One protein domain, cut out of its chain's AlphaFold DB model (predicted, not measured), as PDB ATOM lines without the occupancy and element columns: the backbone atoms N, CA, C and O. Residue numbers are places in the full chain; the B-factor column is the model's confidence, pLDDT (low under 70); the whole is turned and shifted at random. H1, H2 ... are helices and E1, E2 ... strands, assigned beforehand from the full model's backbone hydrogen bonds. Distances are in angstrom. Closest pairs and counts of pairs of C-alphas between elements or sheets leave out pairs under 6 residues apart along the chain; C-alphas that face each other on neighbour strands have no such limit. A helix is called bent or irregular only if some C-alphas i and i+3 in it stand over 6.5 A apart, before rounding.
ATOM      1  N   ILE A  35      15.788 -11.922  14.123       97.38
ATOM      2  CA  ILE A  35      16.037 -12.076  12.691       97.38
ATOM      3  C   ILE A  35      15.017 -13.088  12.167       97.38
ATOM      4  O   ILE A  35      15.000 -14.236  12.606       97.38
ATOM      5  N   GLU A  36      14.143 -12.655  11.267       96.62
ATOM      6  CA  GLU A  36      13.088 -13.475  10.673       96.62
ATOM      7  C   GLU A  36      13.408 -13.747   9.199       96.62
ATOM      8  O   GLU A  36      13.496 -12.821   8.385       96.62
ATOM      9  N   LEU A  37      13.555 -15.029   8.852       96.19
ATOM     10  CA  LEU A  37      13.609 -15.486   7.465       96.19
ATOM     11  C   LEU A  37      12.177 -15.599   6.939       96.19
ATOM     12  O   LEU A  37      11.370 -16.351   7.482       96.19
ATOM     13  N   ARG A  38      11.852 -14.849   5.884       96.00
ATOM     14  CA  ARG A  38      10.489 -14.758   5.331       96.00
ATOM     15  C   ARG A  38      10.424 -15.391   3.948       96.00
ATOM     16  O   ARG A  38      10.072 -14.740   2.964       96.00
ATOM     17  N   ILE A  39      10.795 -16.666   3.904       94.81
ATOM     18  CA  ILE A  39      10.800 -17.480   2.692       94.81
ATOM     19  C   ILE A  39       9.513 -18.297   2.688       94.81
ATOM     20  O   ILE A  39       9.299 -19.147   3.549       94.81
ATOM     21  N   GLY A  40       8.641 -18.004   1.732       94.69
ATOM     22  CA  GLY A  40       7.403 -18.736   1.507       94.69
ATOM     23  C   GLY A  40       7.251 -19.127   0.044       94.69
ATOM     24  O   GLY A  40       8.218 -19.188  -0.712       94.69
ATOM     25  N   VAL A  41       6.008 -19.364  -0.356       96.88
ATOM     26  CA  VAL A  41       5.620 -19.692  -1.730       96.88
ATOM     27  C   VAL A  41       4.532 -18.711  -2.163       96.88
ATOM     28  O   VAL A  41       3.724 -18.270  -1.339       96.88
ATOM     29  N   TYR A  42       4.531 -18.308  -3.433       97.00
ATOM     30  CA  TYR A  42       3.455 -17.472  -3.966       97.00
ATOM     31  C   TYR A  42       2.115 -18.230  -3.948       97.00
ATOM     32  O   TYR A  42       2.083 -19.392  -4.358       97.00
ATOM     33  N   PRO A  43       1.013 -17.583  -3.523       96.31
ATOM     34  CA  PRO A  43      -0.303 -18.212  -3.501       96.31
ATOM     35  C   PRO A  43      -0.838 -18.442  -4.918       96.31
ATOM     36  O   PRO A  43      -0.435 -17.751  -5.855       96.31
ATOM     37  N   ASP A  44      -1.809 -19.344  -5.051       96.94
ATOM     38  CA  ASP A  44      -2.409 -19.740  -6.338       96.94
ATOM     39  C   ASP A  44      -3.052 -18.579  -7.108       96.94
ATOM     40  O   ASP A  44      -3.155 -18.597  -8.330       96.94
ATOM     41  N   THR A  45      -3.451 -17.528  -6.394       96.19
ATOM     42  CA  THR A  45      -4.024 -16.304  -6.966       96.19
ATOM     43  C   THR A  45      -2.983 -15.384  -7.609       96.19
ATOM     44  O   THR A  45      -3.344 -14.377  -8.219       96.19
ATOM     45  N   HIS A  46      -1.690 -15.679  -7.465       96.75
ATOM     46  CA  HIS A  46      -0.599 -14.858  -7.976       96.75
ATOM     47  C   HIS A  46      -0.052 -15.410  -9.301       96.75
ATOM     48  O   HIS A  46       0.055 -16.614  -9.492       96.75
ATOM     49  N   LYS A  47       0.416 -14.530 -10.198       96.81
ATOM     50  CA  LYS A  47       0.988 -14.921 -11.508       96.81
ATOM     51  C   LYS A  47       2.188 -15.882 -11.435       96.81
ATOM     52  O   LYS A  47       2.498 -16.549 -12.411       96.81
ATOM     53  N   ASN A  48       2.862 -15.918 -10.286       96.50
ATOM     54  CA  ASN A  48       4.005 -16.792 -10.000       96.50
ATOM     55  C   ASN A  48       3.626 -17.933  -9.039       96.50
ATOM     56  O   ASN A  48       4.486 -18.372  -8.282       96.50
ATOM     57  N   ALA A  49       2.352 -18.330  -8.988       96.88
ATOM     58  CA  ALA A  49       1.843 -19.377  -8.104       96.88
ATOM     59  C   ALA A  49       2.783 -20.591  -8.026       96.88
ATOM     60  O   ALA A  49       3.298 -21.054  -9.044       96.88
ATOM     61  N   GLY A  50       3.039 -21.076  -6.809       95.88
ATOM     62  CA  GLY A  50       3.921 -22.222  -6.568       95.88
ATOM     63  C   GLY A  50       5.425 -21.916  -6.601       95.88
ATOM     64  O   GLY A  50       6.208 -22.704  -6.073       95.88
ATOM     65  N   ASN A  51       5.854 -20.765  -7.135       97.50
ATOM     66  CA  ASN A  51       7.268 -20.385  -7.108       97.50
ATOM     67  C   ASN A  51       7.695 -19.912  -5.705       97.50
ATOM     68  O   ASN A  51       6.887 -19.306  -4.985       97.50
ATOM     69  N   PRO A  52       8.974 -20.110  -5.322       96.94
ATOM     70  CA  PRO A  52       9.525 -19.540  -4.099       96.94
ATOM     71  C   PRO A  52       9.326 -18.023  -4.036       96.94
ATOM     72  O   PRO A  52       9.544 -17.300  -5.011       96.94
ATOM     73  N   HIS A  53       8.923 -17.545  -2.864       95.50
ATOM     74  CA  HIS A  53       8.700 -16.139  -2.569       95.50
ATOM     75  C   HIS A  53       9.510 -15.748  -1.336       95.50
ATOM     76  O   HIS A  53       9.060 -15.907  -0.199       95.50
ATOM     77  N   ASP A  54      10.708 -15.223  -1.572       95.12
ATOM     78  CA  ASP A  54      11.517 -14.592  -0.536       95.12
ATOM     79  C   ASP A  54      11.111 -13.118  -0.395       95.12
ATOM     80  O   ASP A  54      11.259 -12.328  -1.329       95.12
ATOM     81  N   ARG A  55      10.568 -12.744   0.771       92.94
ATOM     82  CA  ARG A  55      10.200 -11.351   1.092       92.94
ATOM     83  C   ARG A  55      11.371 -10.550   1.674       92.94
ATOM     84  O   ARG A  55      11.180  -9.409   2.093       92.94
ATOM     85  N   GLY A  56      12.557 -11.148   1.740       94.62
ATOM     86  CA  GLY A  56      13.758 -10.623   2.371       94.62
ATOM     87  C   GLY A  56      13.780 -10.864   3.878       94.62
ATOM     88  O   GLY A  56      12.738 -10.872   4.546       94.62
ATOM     89  N   THR A  57      14.982 -11.005   4.431       96.75
ATOM     90  CA  THR A  57      15.219 -11.103   5.877       96.75
ATOM     91  C   THR A  57      14.746  -9.839   6.595       96.75
ATOM     92  O   THR A  57      15.070  -8.728   6.179       96.75
ATOM     93  N   ALA A  58      13.989  -9.999   7.681       96.56
ATOM     94  CA  ALA A  58      13.537  -8.886   8.512       96.56
ATOM     95  C   ALA A  58      14.194  -8.902   9.891       96.56
ATOM     96  O   ALA A  58      14.336  -9.955  10.509       96.56
ATOM     97  N   PHE A  59      14.506  -7.714  10.405       96.75
ATOM     98  CA  PHE A  59      14.777  -7.499  11.821       96.75
ATOM     99  C   PHE A  59      13.494  -6.998  12.476       96.75
ATOM    100  O   PHE A  59      12.947  -5.974  12.068       96.75
ATOM    101  N   ARG A  60      12.980  -7.735  13.460       96.75
ATOM    102  CA  ARG A  60      11.719  -7.413  14.137       96.75
ATOM    103  C   ARG A  60      11.929  -7.257  15.627       96.75
ATOM    104  O   ARG A  60      12.634  -8.038  16.253       96.75
ATOM    105  N   VAL A  61      11.272  -6.258  16.188       95.81
ATOM    106  CA  VAL A  61      11.294  -5.944  17.613       95.81
ATOM    107  C   VAL A  61       9.869  -5.643  18.055       95.81
ATOM    108  O   VAL A  61       9.054  -5.170  17.260       95.81
ATOM    109  N   LEU A  62       9.544  -5.970  19.303       95.44
ATOM    110  CA  LEU A  62       8.261  -5.588  19.883       95.44
ATOM    111  C   LEU A  62       8.236  -4.072  20.067       95.44
ATOM    112  O   LEU A  62       9.247  -3.486  20.437       95.44
ATOM    113  N   GLU A  63       7.088  -3.438  19.841       93.06
ATOM    114  CA  GLU A  63       6.966  -1.975  19.895       93.06
ATOM    115  C   GLU A  63       7.497  -1.390  21.211       93.06
ATOM    116  O   GLU A  63       8.272  -0.440  21.196       93.06
ATOM    117  N   ARG A  64       7.188  -2.042  22.341       92.94
ATOM    118  CA  ARG A  64       7.681  -1.678  23.682       92.94
ATOM    119  C   ARG A  64       9.202  -1.760  23.871       92.94
ATOM    120  O   ARG A  64       9.670  -1.451  24.957       92.94
ATOM    121  N   ASN A  65       9.935  -2.300  22.904       95.25
ATOM    122  CA  ASN A  65      11.393  -2.425  22.896       95.25
ATOM    123  C   ASN A  65      12.016  -1.642  21.734       95.25
ATOM    124  O   ASN A  65      13.234  -1.607  21.588       95.25
ATOM    125  N   LEU A  66      11.201  -1.015  20.880       91.62
ATOM    126  CA  LEU A  66      11.692  -0.287  19.718       91.62
ATOM    127  C   LEU A  66      12.537   0.914  20.149       91.62
ATOM    128  O   LEU A  66      13.551   1.197  19.518       91.62
ATOM    129  N   GLN A  67      12.166   1.578  21.248       91.56
ATOM    130  CA  GLN A  67      12.917   2.704  21.794       91.56
ATOM    131  C   GLN A  67      14.336   2.327  22.236       91.56
ATOM    132  O   GLN A  67      15.198   3.193  22.230       91.56
ATOM    133  N   ASP A  68      14.618   1.055  22.535       93.88
ATOM    134  CA  ASP A  68      15.950   0.617  22.979       93.88
ATOM    135  C   ASP A  68      17.006   0.776  21.854       93.88
ATOM    136  O   ASP A  68      18.211   0.896  22.100       93.88
ATOM    137  N   CYS A  69      16.557   0.851  20.594       93.81
ATOM    138  CA  CYS A  69      17.403   1.126  19.433       93.81
ATOM    139  C   CYS A  69      17.739   2.621  19.262       93.81
ATOM    140  O   CYS A  69      18.737   2.955  18.617       93.81
ATOM    141  N   PHE A  70      16.960   3.536  19.841       95.62
ATOM    142  CA  PHE A  70      16.997   4.977  19.554       95.62
ATOM    143  C   PHE A  70      17.305   5.796  20.813       95.62
ATOM    144  O   PHE A  70      17.075   5.356  21.930       95.62
ATOM    145  N   ALA A  71      17.877   6.985  20.642       95.12
ATOM    146  CA  ALA A  71      18.186   7.873  21.764       95.12
ATOM    147  C   ALA A  71      17.011   8.800  22.111       95.12
ATOM    148  O   ALA A  71      16.873   9.211  23.260       95.12
ATOM    149  N   TYR A  72      16.171   9.120  21.125       95.50
ATOM    150  CA  TYR A  72      15.081  10.083  21.260       95.50
ATOM    151  C   TYR A  72      13.771   9.497  20.740       95.50
ATOM    152  O   TYR A  72      13.769   8.765  19.744       95.50
ATOM    153  N   ARG A  73      12.668   9.846  21.409       95.00
ATOM    154  CA  ARG A  73      11.304   9.449  21.053       95.00
ATOM    155  C   ARG A  73      10.338  10.592  21.349       95.00
ATOM    156  O   ARG A  73      10.027  10.832  22.512       95.00
ATOM    157  N   ASP A  74       9.812  11.203  20.297       96.38
ATOM    158  CA  ASP A  74       8.876  12.324  20.395       96.38
ATOM    159  C   ASP A  74       7.519  11.952  19.803       96.38
ATOM    160  O   ASP A  74       7.440  11.378  18.715       96.38
ATOM    161  N   LYS A  75       6.436  12.273  20.517       96.44
ATOM    162  CA  LYS A  75       5.079  12.123  19.984       96.44
ATOM    163  C   LYS A  75       4.794  13.297  19.056       96.44
ATOM    164  O   LYS A  75       4.924  14.441  19.477       96.44
ATOM    165  N   ILE A  76       4.395  13.017  17.818       97.25
ATOM    166  CA  ILE A  76       4.108  14.056  16.811       97.25
ATOM    167  C   ILE A  76       2.635  14.104  16.389       97.25
ATOM    168  O   ILE A  76       2.204  15.083  15.789       97.25
ATOM    169  N   LEU A  77       1.864  13.068  16.716       95.50
ATOM    170  CA  LEU A  77       0.413  13.013  16.553       95.50
ATOM    171  C   LEU A  77      -0.164  12.226  17.729       95.50
ATOM    172  O   LEU A  77       0.371  11.163  18.061       95.50
ATOM    173  N   GLY A  78      -1.219  12.740  18.361       82.25
ATOM    174  CA  GLY A  78      -1.847  12.141  19.535       82.25
ATOM    175  C   GLY A  78      -3.214  12.690  19.858       82.25
ATOM    176  O   GLY A  78      -3.552  13.769  19.328       82.25
TER     177      GLY A  78
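Overview. This is residues 35 to 78 of the 78 residues of a protein of mine drainage metagenome (UniProt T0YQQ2). This is a long, thin, open structure: a narrow two-stranded hairpin, E1 and E2, with the loop of residues 42 to 51 at one end, and a free arm of single chain at the other, made of a short irregular helix, H1, and a strand, E4, that runs across the long axis. Between them, the first printed residues, 35 to 36, pair briefly with residues 58 to 59 of E3, and residues 62 to 68 and 70 to 78 stick out beyond this. The printed part has 44 residues, with one named helix and four named strands in the order E1, E2, E3, H1, E4; the one sheet has the order E1 - E2, antiparallel. The class is mixed, helices and strands, with 7 helix and 15 strand residues among the 22 in named elements. The whole is extended, with a radius of gyration of the C-alphas of 17.0 A, and flat, with spans of 44 by 25 by 12 A.

Along the chain. E1 is residues 39 to 41, 7.2 A from first to last C-alpha, and begins with C-alpha 39 at (10.800, -17.480, 2.692). E2 is residues 52 to 54, 6.4 A long, and E3 is residues 58 to 60, 6.1 A long. H1, residues 63 to 69, begins with C-alpha 63 at (6.966, -1.975, 19.895) and is 10.9 A long. It is irregular: C-alphas 64 and 67 are 7.1 A apart. E4, the longest strand, is residues 72 to 77, 15.7 A long, and ends with C-alpha 77 at (0.413, 13.013, 16.553).

Arrangement. E1 and E2 form a hairpin, antiparallel with 144 degrees between their directions. The C-alphas of Ile 39 and Asp 54 face each other at 4.4 A. N 40 and O 53 are within hydrogen-bond range at 2.9 A, as are N 53 and O 40 at 2.8 A. E3 pairs with no named strand, but residues 58 to 59 of it form a short antiparallel pairing with residues 35 to 36. E3 is apart from E1, E2, H1 and E4. In H1, 0 of 3 O i to N i+4 pairs are within hydrogen-bond range, while 3 of 4 O i to N i+3 pairs are. The closest C-alphas of H1 and E4 are those of Gln 67 and Arg 73, 7.0 A apart. E4 pairs with no named strand, and E1 and E2 are apart from both H1 and E4.

Size, cuts and confidence. The two C-alphas farthest apart, those of Asp 44 and Ala 71, are 44.5 A apart. Residues 62 to 68, of which 63 to 68 belong to H1, and 70 to 78, of which 72 to 77 belong to E4, stand free. The printed part has no cut and ends at residue 78, the chain's last residue. The link from E1 to E2 is short, with 10 residues, and the other links are tight. The mean pLDDT of the printed part is 95.3, and no printed residue is under 70.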